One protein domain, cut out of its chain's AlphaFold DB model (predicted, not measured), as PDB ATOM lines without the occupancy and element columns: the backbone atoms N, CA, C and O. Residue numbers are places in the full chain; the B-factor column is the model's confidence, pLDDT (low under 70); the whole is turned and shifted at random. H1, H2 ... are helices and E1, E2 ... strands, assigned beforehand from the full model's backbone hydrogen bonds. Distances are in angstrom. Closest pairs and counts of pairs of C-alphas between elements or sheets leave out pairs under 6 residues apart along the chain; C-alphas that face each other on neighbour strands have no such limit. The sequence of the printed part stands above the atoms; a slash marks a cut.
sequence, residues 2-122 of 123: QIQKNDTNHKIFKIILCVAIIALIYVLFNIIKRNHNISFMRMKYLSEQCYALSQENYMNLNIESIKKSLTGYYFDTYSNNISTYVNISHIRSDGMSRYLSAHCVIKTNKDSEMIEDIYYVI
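This is residues 2 to 122 of the 123 residues of an uncharacterized protein of Candidatus Nomurabacteria bacterium RIFCSPLOWO2_01_FULL_36_10b (UniProt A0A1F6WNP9). The long helix H1 is an arm whose residues 3 to 38 stick out from a small head. There its residues 42 to 52 cover one face of the sheet E1 E2 E3 E4, a meander, each strand the antiparallel neighbour of the one before; H2 only grazes it. The 121 printed residues run H1 H2 E1 E2 E3 E4, mixed helices and strands, extended: radius of gyration of the C-alphas 25.1 A, spans 89 by 26 by 22 A.

H1, residues 3 to 52, lies over E3, residues 103 to 109, and E4, residues 115 to 121; their closest C-alphas, Cys 50 and Cys 104 for E3, are 5.7 A apart. H2, residues 63 to 69, is apart from H1; both helices have every O i to N i+4 pair within hydrogen-bond range. E1, residues 74 to 79, and E2, residues 83 to 89, form a hairpin: look at N 76 and O 87, 2.9 A. Across E2 and E3 find N 86 and O 106, 2.9 A; across E3 and E4, N 105 and O 119, 2.8 A.

Find C-alpha 3 at (401.274, 597.393, 460.619); H1 runs 74.4 A to C-alpha 52. E4 ends at (348.679, 613.710, 420.028).

The printed part has no cut. The long link, residues 90 to 102, has pLDDT under 70; these are among the 38 printed residues under 70.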
ATOM      1  N   GLN A   2     401.784 595.759 464.637       50.50
ATOM      2  CA  GLN A   2     400.697 596.738 464.411       50.50
ATOM      3  C   GLN A   2     400.403 597.051 462.926       50.50
ATOM      4  O   GLN A   2     399.248 597.279 462.582       50.50
ATOM      5  N   ILE A   3     401.408 597.002 462.039       53.94
ATOM      6  CA  ILE A   3     401.274 597.393 460.619       53.94
ATOM      7  C   ILE A   3     400.205 596.554 459.883       53.94
ATOM      8  O   ILE A   3     399.314 597.115 459.253       53.94
ATOM      9  N   GLN A   4     400.196 595.224 460.063       51.38
ATOM     10  CA  GLN A   4     399.215 594.326 459.425       51.38
ATOM     11  C   GLN A   4     397.750 594.587 459.835       51.38
ATOM     12  O   GLN A   4     396.838 594.332 459.042       51.38
ATOM     13  N   LYS A   5     397.493 595.109 461.045       54.81
ATOM     14  CA  LYS A   5     396.125 595.482 461.457       54.81
ATOM     15  C   LYS A   5     395.596 596.666 460.645       54.81
ATOM     16  O   LYS A   5     394.410 596.693 460.328       54.81
ATOM     17  N   ASN A   6     396.463 597.606 460.270       59.44
ATOM     18  CA  ASN A   6     396.056 598.812 459.553       59.44
ATOM     19  C   ASN A   6     395.638 598.498 458.103       59.44
ATOM     20  O   ASN A   6     394.567 598.919 457.666       59.44
ATOM     21  N   ASP A   7     396.405 597.657 457.397       66.81
ATOM     22  CA  ASP A   7     396.047 597.176 456.051       66.81
ATOM     23  C   ASP A   7     394.737 596.382 456.029       66.81
ATOM     24  O   ASP A   7     393.940 596.495 455.094       66.81
ATOM     25  N   THR A   8     394.499 595.570 457.061       72.25
ATOM     26  CA  THR A   8     393.283 594.751 457.159       72.25
ATOM     27  C   THR A   8     392.052 595.637 457.368       72.25
ATOM     28  O   THR A   8     391.065 595.497 456.646       72.25
ATOM     29  N   ASN A   9     392.143 596.625 458.264       76.44
ATOM     30  CA  ASN A   9     391.087 597.617 458.472       76.44
ATOM     31  C   ASN A   9     390.822 598.452 457.205       76.44
ATOM     32  O   ASN A   9     389.664 598.687 456.857       76.44
ATOM     33  N   HIS A  10     391.867 598.845 456.467       76.50
ATOM     34  CA  HIS A  10     391.704 599.594 455.219       76.50
ATOM     35  C   HIS A  10     391.006 598.768 454.123       76.50
ATOM     36  O   HIS A  10     390.146 599.296 453.411       76.50
ATOM     37  N   LYS A  11     391.311 597.467 454.008       79.88
ATOM     38  CA  LYS A  11     390.609 596.547 453.093       79.88
ATOM     39  C   LYS A  11     389.129 596.393 453.460       79.88
ATOM     40  O   LYS A  11     388.283 596.493 452.575       79.88
ATOM     41  N   ILE A  12     388.812 596.229 454.747       86.12
ATOM     42  CA  ILE A  12     387.425 596.149 455.241       86.12
ATOM     43  C   ILE A  12     386.656 597.443 454.929       86.12
ATOM     44  O   ILE A  12     385.545 597.381 454.406       86.12
ATOM     45  N   PHE A  13     387.263 598.614 455.153       88.62
ATOM     46  CA  PHE A  13     386.645 599.904 454.833       88.62
ATOM     47  C   PHE A  13     386.285 600.038 453.342       88.62
ATOM     48  O   PHE A  13     385.186 600.486 453.018       88.62
ATOM     49  N   LYS A  14     387.160 599.591 452.425       89.25
ATOM     50  CA  LYS A  14     386.865 599.590 450.977       89.25
ATOM     51  C   LYS A  14     385.662 598.708 450.627       89.25
ATOM     52  O   LYS A  14     384.853 599.105 449.794       89.25
ATOM     53  N   ILE A  15     385.514 597.550 451.275       91.56
ATOM     54  CA  ILE A  15     384.364 596.653 451.067       91.56
ATOM     55  C   ILE A  15     383.066 597.328 451.533       91.56
ATOM     56  O   ILE A  15     382.098 597.366 450.776       91.56
ATOM     57  N   ILE A  16     383.062 597.920 452.734       91.44
ATOM     58  CA  ILE A  16     381.901 598.646 453.278       91.44
ATOM     59  C   ILE A  16     381.504 599.809 452.354       91.44
ATOM     60  O   ILE A  16     380.323 599.970 452.045       91.44
ATOM     61  N   LEU A  17     382.482 600.572 451.855       93.44
ATOM     62  CA  LEU A  17     382.247 601.677 450.923       93.44
ATOM     63  C   LEU A  17     381.635 601.197 449.594       93.44
ATOM     64  O   LEU A  17     380.661 601.787 449.132       93.44
ATOM     65  N   CYS A  18     382.143 600.109 449.005       94.62
ATOM     66  CA  CYS A  18     381.556 599.526 447.793       94.62
ATOM     67  C   CYS A  18     380.102 599.077 448.007       94.62
ATOM     68  O   CYS A  18     379.247 599.371 447.173       94.62
ATOM     69  N   VAL A  19     379.799 598.414 449.130       93.50
ATOM     70  CA  VAL A  19     378.424 597.992 449.460       93.50
ATOM     71  C   VAL A  19     377.500 599.205 449.621       93.50
ATOM     72  O   VAL A  19     376.394 599.199 449.080       93.50
ATOM     73  N   ALA A  20     377.959 600.271 450.284       93.75
ATOM     74  CA  ALA A  20     377.195 601.510 450.434       93.75
ATOM     75  C   ALA A  20     376.911 602.202 449.085       93.75
ATOM     76  O   ALA A  20     375.789 602.652 448.852       93.75
ATOM     77  N   ILE A  21     377.890 602.239 448.173       96.00
ATOM     78  CA  ILE A  21     377.720 602.800 446.821       96.00
ATOM     79  C   ILE A  21     376.702 601.983 446.011       96.00
ATOM     80  O   ILE A  21     375.803 602.562 445.403       96.00
ATOM     81  N   ILE A  22     376.788 600.648 446.037       95.31
ATOM     82  CA  ILE A  22     375.834 599.769 445.335       95.31
ATOM     83  C   ILE A  22     374.412 599.955 445.888       95.31
ATOM     84  O   ILE A  22     373.463 600.082 445.112       95.31
ATOM     85  N   ALA A  23     374.259 600.037 447.214       93.62
ATOM     86  CA  ALA A  23     372.970 600.299 447.851       93.62
ATOM     87  C   ALA A  23     372.389 601.665 447.437       93.62
ATOM     88  O   ALA A  23     371.206 601.751 447.105       93.62
ATOM     89  N   LEU A  24     373.217 602.716 447.384       95.94
ATOM     90  CA  LEU A  24     372.799 604.047 446.934       95.94
ATOM     91  C   LEU A  24     372.338 604.034 445.466       95.94
ATOM     92  O   LEU A  24     371.268 604.559 445.161       95.94
ATOM     93  N   ILE A  25     373.097 603.391 444.572       94.94
ATOM     94  CA  ILE A  25     372.734 603.237 443.152       94.94
ATOM     95  C   ILE A  25     371.396 602.498 443.012       94.94
ATOM     96  O   ILE A  25     370.533 602.931 442.249       94.94
ATOM     97  N   TYR A  26     371.182 601.427 443.781       95.38
ATOM     98  CA  TYR A  26     369.927 600.672 443.766       95.38
ATOM     99  C   TYR A  26     368.727 601.505 444.249       95.38
ATOM    100  O   TYR A  26     367.647 601.444 443.652       95.38
ATOM    101  N   VAL A  27     368.899 602.322 445.292       93.31
ATOM    102  CA  VAL A  27     367.852 603.245 445.768       93.31
ATOM    103  C   VAL A  27     367.540 604.308 444.710       93.31
ATOM    104  O   VAL A  27     366.370 604.499 444.375       93.31
ATOM    105  N   LEU A  28     368.561 604.942 444.126       93.50
ATOM    106  CA  LEU A  28     368.394 605.941 443.063       93.50
ATOM    107  C   LEU A  28     367.681 605.355 441.836       93.50
ATOM    108  O   LEU A  28     366.720 605.947 441.347       93.50
ATOM    109  N   PHE A  29     368.081 604.163 441.386       91.81
ATOM    110  CA  PHE A  29     367.436 603.470 440.268       91.81
ATOM    111  C   PHE A  29     365.949 603.194 440.535       91.81
ATOM    112  O   PHE A  29     365.109 603.424 439.665       91.81
ATOM    113  N   ASN A  30     365.594 602.764 441.751       86.25
ATOM    114  CA  ASN A  30     364.196 602.535 442.120       86.25
ATOM    115  C   ASN A  30     363.377 603.833 442.211       86.25
ATOM    116  O   ASN A  30     362.208 603.830 441.823       86.25
ATOM    117  N   ILE A  31     363.972 604.945 442.660       86.06
ATOM    118  CA  ILE A  31     363.321 606.266 442.646       86.06
ATOM    119  C   ILE A  31     363.057 606.713 441.200       86.06
ATOM    120  O   ILE A  31     361.927 607.071 440.871       86.06
ATOM    121  N   ILE A  32     364.060 606.616 440.320       78.38
ATOM    122  CA  ILE A  32     363.934 606.945 438.890       78.38
ATOM    123  C   ILE A  32     362.836 606.088 438.242       78.38
ATOM    124  O   ILE A  32     361.902 606.626 437.646       78.38
ATOM    125  N   LYS A  33     362.877 604.763 438.429       75.75
ATOM    126  CA  LYS A  33     361.872 603.825 437.902       75.75
ATOM    127  C   LYS A  33     360.459 604.130 438.415       75.75
ATOM    128  O   LYS A  33     359.503 604.097 437.642       75.75
ATOM    129  N   ARG A  34     360.311 604.459 439.705       74.38
ATOM    130  CA  ARG A  34     359.021 604.848 440.299       74.38
ATOM    131  C   ARG A  34     358.484 606.136 439.671       74.38
ATOM    132  O   ARG A  34     357.301 606.185 439.342       74.38
ATOM    133  N   ASN A  35     359.337 607.137 439.465       72.25
ATOM    134  CA  ASN A  35     358.948 608.407 438.855       72.25
ATOM    135  C   ASN A  35     358.541 608.233 437.381       72.25
ATOM    136  O   ASN A  35     357.501 608.755 436.985       72.25
ATOM    137  N   HIS A  36     359.276 607.427 436.603       72.00
ATOM    138  CA  HIS A  36     358.881 607.064 435.234       72.00
ATOM    139  C   HIS A  36     357.509 606.379 435.188       72.00
ATOM    140  O   HIS A  36     356.654 606.789 434.404       72.00
ATOM    141  N   ASN A  37     357.254 605.394 436.057       69.31
ATOM    142  CA  ASN A  37     355.958 604.709 436.106       69.31
ATOM    143  C   ASN A  37     354.802 605.659 436.470       69.31
ATOM    144  O   ASN A  37     353.716 605.543 435.905       69.31
ATOM    145  N   ILE A  38     355.022 606.608 437.390       69.62
ATOM    146  CA  ILE A  38     354.019 607.627 437.743       69.62
ATOM    147  C   ILE A  38     353.756 608.561 436.555       69.62
ATOM    148  O   ILE A  38     352.596 608.824 436.247       69.62
ATOM    149  N   SER A  39     354.806 609.022 435.867       68.38
ATOM    150  CA  SER A  39     354.673 609.854 434.664       68.38
ATOM    151  C   SER A  39     353.865 609.134 433.583       68.38
ATOM    152  O   SER A  39     352.866 609.667 433.108       68.38
ATOM    153  N   PHE A  40     354.226 607.886 433.272       67.94
ATOM    154  CA  PHE A  40     353.547 607.067 432.267       67.94
ATOM    155  C   PHE A  40     352.061 606.840 432.583       67.94
ATOM    156  O   PHE A  40     351.209 607.010 431.710       67.94
ATOM    157  N   MET A  41     351.716 606.523 433.838       69.69
ATOM    158  CA  MET A  41     350.312 606.373 434.240       69.69
ATOM    159  C   MET A  41     349.513 607.673 434.087       69.69
ATOM    160  O   MET A  41     348.350 607.621 433.691       69.69
ATOM    161  N   ARG A  42     350.117 608.837 434.356       68.75
ATOM    162  CA  ARG A  42     349.440 610.134 434.200       68.75
ATOM    163  C   ARG A  42     349.252 610.532 432.737       68.75
ATOM    164  O   ARG A  42     348.185 611.028 432.399       68.75
ATOM    165  N   MET A  43     350.218 610.245 431.860       68.56
ATOM    166  CA  MET A  43     350.032 610.391 430.406       68.56
ATOM    167  C   MET A  43     348.879 609.525 429.904       68.56
ATOM    168  O   MET A  43     348.017 609.999 429.170       68.56
ATOM    169  N   LYS A  44     348.848 608.251 430.320       72.62
ATOM    170  CA  LYS A  44     347.790 607.320 429.928       72.62
ATOM    171  C   LYS A  44     346.420 607.825 430.393       72.62
ATOM    172  O   LYS A  44     345.483 607.824 429.606       72.62
ATOM    173  N   TYR A  45     346.317 608.314 431.626       75.06
ATOM    174  CA  TYR A  45     345.074 608.900 432.123       75.06
ATOM    175  C   TYR A  45     344.672 610.165 431.340       75.06
ATOM    176  O   TYR A  45     343.506 610.305 430.988       75.06
ATOM    177  N   LEU A  46     345.616 611.048 430.988       75.12
ATOM    178  CA  LEU A  46     345.344 612.196 430.110       75.12
ATOM    179  C   LEU A  46     344.837 611.760 428.726       75.12
ATOM    180  O   LEU A  46     343.917 612.383 428.207       75.12
ATOM    181  N   SER A  47     345.384 610.681 428.156       72.88
ATOM    182  CA  SER A  47     344.890 610.069 426.914       72.88
ATOM    183  C   SER A  47     343.441 609.613 427.043       72.88
ATOM    184  O   SER A  47     342.603 610.000 426.236       72.88
ATOM    185  N   GLU A  48     343.132 608.846 428.090       74.50
ATOM    186  CA  GLU A  48     341.789 608.319 428.347       74.50
ATOM    187  C   GLU A  48     340.778 609.449 428.606       74.50
ATOM    188  O   GLU A  48     339.663 609.388 428.101       74.50
ATOM    189  N   GLN A  49     341.166 610.517 429.315       76.06
ATOM    190  CA  GLN A  49     340.323 611.706 429.489       76.06
ATOM    191  C   GLN A  49     340.162 612.502 428.184       76.06
ATOM    192  O   GLN A  49     339.061 612.952 427.886       76.06
ATOM    193  N   CYS A  50     341.217 612.646 427.377       77.50
ATOM    194  CA  CYS A  50     341.153 613.317 426.074       77.50
ATOM    195  C   CYS A  50     340.325 612.538 425.037       77.50
ATOM    196  O   CYS A  50     339.769 613.151 424.134       77.50
ATOM    197  N   TYR A  51     340.251 611.211 425.178       73.06
ATOM    198  CA  TYR A  51     339.450 610.303 424.351       73.06
ATOM    199  C   TYR A  51     338.030 610.037 424.903       73.06
ATOM    200  O   TYR A  51     337.164 609.554 424.178       73.06
ATOM    201  N   ALA A  52     337.748 610.388 426.161       73.56
ATOM    202  CA  ALA A  52     336.375 610.573 426.648       73.56
ATOM    203  C   ALA A  52     335.831 611.966 426.255       73.56
ATOM    204  O   ALA A  52     334.679 612.107 425.841       73.56
ATOM    205  N   LEU A  53     336.708 612.979 426.257       74.25
ATOM    206  CA  LEU A  53     336.654 614.076 425.285       74.25
ATOM    207  C   LEU A  53     336.851 613.495 423.846       74.25
ATOM    208  O   LEU A  53     337.095 612.310 423.705       74.25
ATOM    209  N   SER A  54     336.684 614.227 422.743       69.75
ATOM    210  CA  SER A  54     336.631 613.652 421.366       69.75
ATOM    211  C   SER A  54     335.548 612.581 421.028       69.75
ATOM    212  O   SER A  54     335.494 612.159 419.874       69.75
ATOM    213  N   GLN A  55     334.669 612.145 421.950       69.50
ATOM    214  CA  GLN A  55     333.590 611.145 421.725       69.50
ATOM    215  C   GLN A  55     332.178 611.538 422.240       69.50
ATOM    216  O   GLN A  55     331.177 611.181 421.621       69.50
ATOM    217  N   GLU A  56     332.060 612.262 423.358       67.19
ATOM    218  CA  GLU A  56     330.840 612.992 423.760       67.19
ATOM    219  C   GLU A  56     330.460 614.094 422.744       67.19
ATOM    220  O   GLU A  56     331.213 614.440 421.843       67.19
ATOM    221  N   ASN A  57     329.272 614.693 422.871       61.06
ATOM    222  CA  ASN A  57     328.817 615.726 421.934       61.06
ATOM    223  C   ASN A  57     329.218 617.137 422.435       61.06
ATOM    224  O   ASN A  57     328.507 617.739 423.241       61.06
ATOM    225  N   TYR A  58     330.365 617.661 421.976       60.31
ATOM    226  CA  TYR A  58     331.069 618.837 422.547       60.31
ATOM    227  C   TYR A  58     330.347 620.186 422.544       60.31
ATOM    228  O   TYR A  58     330.853 621.130 423.149       60.31
ATOM    229  N   MET A  59     329.173 620.300 421.925       56.44
ATOM    230  CA  MET A  59     328.502 621.585 421.679       56.44
ATOM    231  C   MET A  59     328.191 622.416 422.941       56.44
ATOM    232  O   MET A  59     327.966 623.614 422.820       56.44
ATOM    233  N   ASN A  60     328.213 621.812 424.137       60.22
ATOM    234  CA  ASN A  60     327.976 622.486 425.423       60.22
ATOM    235  C   ASN A  60     329.197 622.515 426.369       60.22
ATOM    236  O   ASN A  60     329.067 622.941 427.521       60.22
ATOM    237  N   LEU A  61     330.373 622.038 425.947       65.75
ATOM    238  CA  LEU A  61     331.551 621.965 426.816       65.75
ATOM    239  C   LEU A  61     332.356 623.272 426.782       65.75
ATOM    240  O   LEU A  61     332.932 623.655 425.771       65.75
ATOM    241  N   ASN A  62     332.415 623.954 427.929       73.25
ATOM    242  CA  ASN A  62     333.229 625.151 428.133       73.25
ATOM    243  C   ASN A  62     334.679 624.757 428.479       73.25
ATOM    244  O   ASN A  62     334.907 623.952 429.388       73.25
ATOM    245  N   ILE A  63     335.658 625.376 427.814       73.62
ATOM    246  CA  ILE A  63     337.092 625.181 428.070       73.62
ATOM    247  C   ILE A  63     337.479 625.396 429.545       73.62
ATOM    248  O   ILE A  63     338.310 624.664 430.086       73.62
ATOM    249  N   GLU A  64     336.825 626.326 430.240       76.44
ATOM    250  CA  GLU A  64     337.077 626.623 431.652       76.44
ATOM    251  C   GLU A  64     336.511 625.550 432.594       76.44
ATOM    252  O   GLU A  64     337.030 625.346 433.693       76.44
ATOM    253  N   SER A  65     335.486 624.811 432.157       75.94
ATOM    254  CA  SER A  65     335.030 623.594 432.840       75.94
ATOM    255  C   SER A  65     336.021 622.448 432.629       75.94
ATOM    256  O   SER A  65     336.338 621.742 433.583       75.94
ATOM    257  N   ILE A  66     336.586 622.309 431.424       75.12
ATOM    258  CA  ILE A  66     337.609 621.290 431.136       75.12
ATOM    259  C   ILE A  66     338.881 621.538 431.966       75.12
ATOM    260  O   ILE A  66     339.384 620.611 432.603       75.12
ATOM    261  N   LYS A  67     339.349 622.792 432.067       76.31
ATOM    262  CA  LYS A  67     340.466 623.173 432.958       76.31
ATOM    263  C   LYS A  67     340.208 622.812 434.426       76.31
ATOM    264  O   LYS A  67     341.124 622.365 435.113       76.31
ATOM    265  N   LYS A  68     338.968 622.974 434.912       77.25
ATOM    266  CA  LYS A  68     338.569 622.585 436.280       77.25
ATOM    267  C   LYS A  68     338.551 621.071 436.486       77.25
ATOM    268  O   LYS A  68     338.931 620.622 437.561       77.25
ATOM    269  N   SER A  69     338.145 620.287 435.491       71.38
ATOM    270  CA  SER A  69     338.206 618.819 435.566       71.38
ATOM    271  C   SER A  69     339.649 618.300 435.532       71.38
ATOM    272  O   SER A  69     339.975 617.318 436.194       71.38
ATOM    273  N   LEU A  70     340.537 618.989 434.811       74.44
ATOM    274  CA  LEU A  70     341.933 618.600 434.599       74.44
ATOM    275  C   LEU A  70     342.903 619.383 435.505       74.44
ATOM    276  O   LEU A  70     343.926 619.912 435.065       74.44
ATOM    277  N   THR A  71     342.609 619.433 436.810       69.25
ATOM    278  CA  THR A  71     343.549 619.999 437.799       69.25
ATOM    279  C   THR A  71     344.887 619.251 437.819       69.25
ATOM    280  O   THR A  71     344.947 618.028 437.725       69.25
ATOM    281  N   GLY A  72     345.986 620.000 437.955       68.12
ATOM    282  CA  GLY A  72     347.345 619.445 437.970       68.12
ATOM    283  C   GLY A  72     347.974 619.225 436.590       68.12
ATOM    284  O   GLY A  72     349.143 618.848 436.535       68.12
ATOM    285  N   TYR A  73     347.251 619.506 435.502       74.50
ATOM    286  CA  TYR A  73     347.819 619.623 434.159       74.50
ATOM    287  C   TYR A  73     348.260 621.061 433.863       74.50
ATOM    288  O   TYR A  73     347.786 622.024 434.471       74.50
ATOM    289  N   TYR A  74     349.201 621.196 432.934       76.88
ATOM    290  CA  TYR A  74     349.598 622.460 432.335       76.88
ATOM    291  C   TYR A  74     348.742 622.734 431.095       76.88
ATOM    292  O   TYR A  74     348.399 621.810 430.358       76.88
ATOM    293  N   PHE A  75     348.418 624.008 430.879       78.94
ATOM    294  CA  PHE A  75     347.617 624.480 429.756       78.94
ATOM    295  C   PHE A  75     348.415 625.548 429.014       78.94
ATOM    296  O   PHE A  75     348.753 626.576 429.604       78.94
ATOM    297  N   ASP A  76     348.697 625.307 427.738       82.25
ATOM    298  CA  ASP A  76     349.273 626.294 426.824       82.25
ATOM    299  C   ASP A  76     348.218 626.666 425.779       82.25
ATOM    300  O   ASP A  76     347.505 625.796 425.278       82.25
ATOM    301  N   THR A  77     348.061 627.955 425.493       82.00
ATOM    302  CA  THR A  77     347.021 628.458 424.585       82.00
ATOM    303  C   THR A  77     347.664 629.250 423.465       82.00
ATOM    304  O   THR A  77     348.302 630.273 423.711       82.00
ATOM    305  N   TYR A  78     347.452 628.803 422.229       84.06
ATOM    306  CA  TYR A  78     347.879 629.517 421.031       84.06
ATOM    307  C   TYR A  78     346.691 629.723 420.095       84.06
ATOM    308  O   TYR A  78     345.817 628.868 419.967       84.06
ATOM    309  N   SER A  79     346.654 630.865 419.417       85.88
ATOM    310  CA  SER A  79     345.570 631.222 418.500       85.88
ATOM    311  C   SER A  79     346.138 631.679 417.170       85.88
ATOM    312  O   SER A  79     347.183 632.328 417.120       85.88
ATOM    313  N   ASN A  80     345.421 631.385 416.089       87.25
ATOM    314  CA  ASN A  80     345.659 631.994 414.786       87.25
ATOM    315  C   ASN A  80     344.520 632.989 414.464       87.25
ATOM    316  O   ASN A  80     343.934 633.592 415.370       87.25
ATOM    317  N   ASN A  81     344.232 633.228 413.185       85.12
ATOM    318  CA  ASN A  81     343.169 634.150 412.774       85.12
ATOM    319  C   ASN A  81     341.756 633.541 412.820       85.12
ATOM    320  O   ASN A  81     340.803 634.305 412.778       85.12
ATOM    321  N   ILE A  82     341.627 632.213 412.901       82.81
ATOM    322  CA  ILE A  82     340.365 631.469 412.724       82.81
ATOM    323  C   ILE A  82     340.045 630.600 413.951       82.81
ATOM    324  O   ILE A  82     338.888 630.478 414.348       82.81
ATOM    325  N   SER A  83     341.070 630.018 414.577       83.56
ATOM    326  CA  SER A  83     340.922 629.071 415.683       83.56
ATOM    327  C   SER A  83     341.846 629.397 416.853       83.56
ATOM    328  O   SER A  83     342.953 629.924 416.675       83.56
ATOM    329  N   THR A  84     341.399 629.019 418.047       82.50
ATOM    330  CA  THR A  84     342.209 628.939 419.264       82.50
ATOM    331  C   THR A  84     342.439 627.469 419.601       82.50
ATOM    332  O   THR A  84     341.575 626.627 419.380       82.50
ATOM    333  N   TYR A  85     343.621 627.156 420.112       81.75
ATOM    334  CA  TYR A  85     344.045 625.811 420.462       81.75
ATOM    335  C   TYR A  85     344.535 625.807 421.903       81.75
ATOM    336  O   TYR A  85     345.385 626.621 422.274       81.75
ATOM    337  N   VAL A  86     344.022 624.879 422.705       81.38
ATOM    338  CA  VAL A  86     344.484 624.659 424.077       81.38
ATOM    339  C   VAL A  86     345.173 623.307 424.154       81.38
ATOM    340  O   VAL A  86     344.518 622.269 424.081       81.38
ATOM    341  N   ASN A  87     346.495 623.338 424.308       79.88
ATOM    342  CA  ASN A  87     347.319 622.172 424.587       79.88
ATOM    343  C   ASN A  87     347.272 621.874 426.086       79.88
ATOM    344  O   ASN A  87     347.599 622.734 426.904       79.88
ATOM    345  N   ILE A  88     346.931 620.641 426.438       79.56
ATOM    346  CA  ILE A  88     346.908 620.136 427.808       79.56
ATOM    347  C   ILE A  88     348.012 619.092 427.937       79.56
ATOM    348  O   ILE A  88     348.019 618.106 427.196       79.56
ATOM    349  N   SER A  89     348.943 619.296 428.867       74.50
ATOM    350  CA  SER A  89     350.093 618.409 429.073       74.50
ATOM    351  C   SER A  89     350.389 618.195 430.557       74.50
ATOM    352  O   SER A  89     349.987 618.973 431.418       74.50
ATOM    353  N   HIS A  90     351.076 617.102 430.894       68.44
ATOM    354  CA  HIS A  90     351.358 616.767 432.294       68.44
ATOM    355  C   HIS A  90     352.616 617.464 432.862       68.44
ATOM    356  O   HIS A  90     352.787 617.545 434.079       68.44
ATOM    357  N   ILE A  91     353.519 617.960 432.009       63.91
ATOM    358  CA  ILE A  91     354.850 618.425 432.427       63.91
ATOM    359  C   ILE A  91     354.959 619.947 432.297       63.91
ATOM    360  O   ILE A  91     354.839 620.515 431.215       63.91
ATOM    361  N   ARG A  92     355.253 620.609 433.420       51.91
ATOM    362  CA  ARG A  92     355.642 622.023 433.464       51.91
ATOM    363  C   ARG A  92     357.076 622.145 432.954       51.91
ATOM    364  O   ARG A  92     357.976 621.595 433.580       51.91
ATOM    365  N   SER A  93     357.299 622.877 431.862       46.09
ATOM    366  CA  SER A  93     358.645 623.035 431.304       46.09
ATOM    367  C   SER A  93     359.533 623.892 432.216       46.09
ATOM    368  O   SER A  93     359.485 625.121 432.170       46.09
ATOM    369  N   ASP A  94     360.407 623.242 432.974       46.34
ATOM    370  CA  ASP A  94     361.576 623.816 433.654       46.34
ATOM    371  C   ASP A  94     362.752 624.089 432.686       46.34
ATOM    372  O   ASP A  94     363.891 624.297 433.091       46.34
ATOM    373  N   GLY A  95     362.451 624.168 431.385       46.25
ATOM    374  CA  GLY A  95     363.285 624.808 430.371       46.25
ATOM    375  C   GLY A  95     364.073 623.878 429.452       46.25
ATOM    376  O   GLY A  95     364.511 624.357 428.411       46.25
ATOM    377  N   MET A  96     364.235 622.583 429.769       46.53
ATOM    378  CA  MET A  96     365.180 621.725 429.021       46.53
ATOM    379  C   MET A  96     364.614 620.510 428.270       46.53
ATOM    380  O   MET A  96     365.281 620.047 427.350       46.53
ATOM    381  N   SER A  97     363.390 620.043 428.547       46.03
ATOM    382  CA  SER A  97     362.786 618.927 427.793       46.03
ATOM    383  C   SER A  97     361.319 619.195 427.459       46.03
ATOM    384  O   SER A  97     360.427 618.846 428.225       46.03
ATOM    385  N   ARG A  98     361.062 619.815 426.298       47.84
ATOM    386  CA  ARG A  98     359.699 619.970 425.741       47.84
ATOM    387  C   ARG A  98     359.191 618.731 424.997       47.84
ATOM    388  O   ARG A  98     358.008 618.661 424.699       47.84
ATOM    389  N   TYR A  99     360.079 617.785 424.698       47.41
ATOM    390  CA  TYR A  99     359.793 616.637 423.846       47.41
ATOM    391  C   TYR A  99     359.821 615.352 424.647       47.41
ATOM    392  O   TYR A  99     360.881 614.780 424.896       47.41
ATOM    393  N   LEU A 100     358.626 614.961 425.069       53.09
ATOM    394  CA  LEU A 100     358.097 613.602 425.076       53.09
ATOM    395  C   LEU A 100     356.684 613.678 425.666       53.09
ATOM    396  O   LEU A 100     356.363 614.593 426.428       53.09
ATOM    397  N   SER A 101     355.911 612.615 425.462       54.78
ATOM    398  CA  SER A 101     354.903 612.198 426.443       54.78
ATOM    399  C   SER A 101     353.492 612.807 426.312       54.78
ATOM    400  O   SER A 101     352.765 612.874 427.303       54.78
ATOM    401  N   ALA A 102     353.075 613.093 425.076       57.84
ATOM    402  CA  ALA A 102     351.679 613.249 424.644       57.84
ATOM    403  C   ALA A 102     350.833 614.392 425.254       57.84
ATOM    404  O   ALA A 102     350.988 614.808 426.405       57.84
ATOM    405  N   HIS A 103     349.903 614.915 424.454       74.38
ATOM    406  CA  HIS A 103     349.090 616.075 424.813       74.38
ATOM    407  C   HIS A 103     347.680 616.012 424.210       74.38
ATOM    408  O   HIS A 103     347.466 615.466 423.129       74.38
ATOM    409  N   CYS A 104     346.709 616.571 424.934       80.12
ATOM    410  CA  CYS A 104     345.355 616.778 424.426       80.12
ATOM    411  C   CYS A 104     345.266 618.171 423.808       80.12
ATOM    412  O   CYS A 104     345.692 619.132 424.451       80.12
ATOM    413  N   VAL A 105     344.716 618.299 422.605       83.69
ATOM    414  CA  VAL A 105     344.498 619.591 421.952       83.69
ATOM    415  C   VAL A 105     343.010 619.809 421.764       83.69
ATOM    416  O   VAL A 105     342.329 618.995 421.147       83.69
ATOM    417  N   ILE A 106     342.515 620.929 422.278       84.94
ATOM    418  CA  ILE A 106     341.140 621.378 422.061       84.94
ATOM    419  C   ILE A 106     341.191 622.530 421.070       84.94
ATOM    420  O   ILE A 106     341.767 623.576 421.381       84.94
ATOM    421  N   LYS A 107     340.601 622.336 419.892       87.12
ATOM    422  CA  LYS A 107     340.427 623.369 418.871       87.12
ATOM    423  C   LYS A 107     339.074 624.034 419.081       87.12
ATOM    424  O   LYS A 107     338.041 623.365 419.043       87.12
ATOM    425  N   THR A 108     339.073 625.346 419.258       83.62
ATOM    426  CA  THR A 108     337.859 626.159 419.284       83.62
ATOM    427  C   THR A 108     337.825 627.129 418.114       83.62
ATOM    428  O   THR A 108     338.864 627.580 417.616       83.62
ATOM    429  N   ASN A 109     336.616 627.481 417.693       85.50
ATOM    430  CA  ASN A 109     336.395 628.639 416.848       85.50
ATOM    431  C   ASN A 109     336.787 629.902 417.623       85.50
ATOM    432  O   ASN A 109     336.440 630.040 418.798       85.50
ATOM    433  N   LYS A 110     337.511 630.827 416.991       80.88
ATOM    434  CA  LYS A 110     338.001 632.025 417.683       80.88
ATOM    435  C   LYS A 110     336.891 633.014 418.052       80.88
ATOM    436  O   LYS A 110     337.014 633.672 419.079       80.88
ATOM    437  N   ASP A 111     335.843 633.107 417.238       81.06
ATOM    438  CA  ASP A 111     334.819 634.149 417.367       81.06
ATOM    439  C   ASP A 111     333.622 633.694 418.215       81.06
ATOM    440  O   ASP A 111     333.021 634.506 418.915       81.06
ATOM    441  N   SER A 112     333.274 632.401 418.175       78.94
ATOM    442  CA  SER A 112     332.184 631.831 418.986       78.94
ATOM    443  C   SER A 112     332.647 631.092 420.246       78.94
ATOM    444  O   SER A 112     331.804 630.634 421.014       78.94
ATOM    445  N   GLU A 113     333.960 630.913 420.431       72.94
ATOM    446  CA  GLU A 113     334.601 630.073 421.464       72.94
ATOM    447  C   GLU A 113     334.135 628.598 421.495       72.94
ATOM    448  O   GLU A 113     334.571 627.819 422.345       72.94
ATOM    449  N   MET A 114     333.292 628.177 420.545       78.19
ATOM    450  CA  MET A 114     332.772 626.814 420.458       78.19
ATOM    451  C   MET A 114     333.893 625.822 420.162       78.19
ATOM    452  O   MET A 114     334.715 626.057 419.277       78.19
ATOM    453  N   ILE A 115     333.881 624.677 420.849       80.00
ATOM    454  CA  ILE A 115     334.750 623.545 420.520       80.00
ATOM    455  C   ILE A 115     334.374 623.024 419.129       80.00
ATOM    456  O   ILE A 115     333.235 622.625 418.890       80.00
ATOM    457  N   GLU A 116     335.348 623.043 418.221       80.25
ATOM    458  CA  GLU A 116     335.241 622.501 416.866       80.25
ATOM    459  C   GLU A 116     335.780 621.068 416.800       80.25
ATOM    460  O   GLU A 116     335.239 620.251 416.062       80.25
ATOM    461  N   ASP A 117     336.848 620.773 417.550       82.44
ATOM    462  CA  ASP A 117     337.509 619.465 417.550       82.44
ATOM    463  C   ASP A 117     338.304 619.238 418.851       82.44
ATOM    464  O   ASP A 117     338.757 620.194 419.493       82.44
ATOM    465  N   ILE A 118     338.503 617.976 419.227       80.56
ATOM    466  CA  ILE A 118     339.400 617.564 420.311       80.56
ATOM    467  C   ILE A 118     340.206 616.367 419.825       80.56
ATOM    468  O   ILE A 118     339.639 615.323 419.517       80.56
ATOM    469  N   TYR A 119     341.529 616.497 419.803       77.19
ATOM    470  CA  TYR A 119     342.421 615.441 419.337       77.19
ATOM    471  C   TYR A 119     343.571 615.188 420.308       77.19
ATOM    472  O   TYR A 119     344.117 616.093 420.940       77.19
ATOM    473  N   TYR A 120     343.944 613.917 420.422       71.75
ATOM    474  CA  TYR A 120     345.042 613.453 421.257       71.75
ATOM    475  C   TYR A 120     346.280 613.188 420.395       71.75
ATOM    476  O   TYR A 120     346.216 612.432 419.424       71.75
ATOM    477  N   VAL A 121     347.405 613.802 420.755       69.25
ATOM    478  CA  VAL A 121     348.679 613.710 420.028       69.25
ATOM    479  C   VAL A 121     349.686 612.940 420.876       69.25
ATOM    480  O   VAL A 121     349.866 613.249 422.053       69.25
ATOM    481  N   ILE A 122     350.372 611.965 420.273       63.59
ATOM    482  CA  ILE A 122     351.533 611.288 420.863       63.59
ATOM    483  C   ILE A 122     352.774 611.680 420.050       63.59
ATOM    484  O   ILE A 122     352.871 611.296 418.887       63.59
TER     485      ILE A 122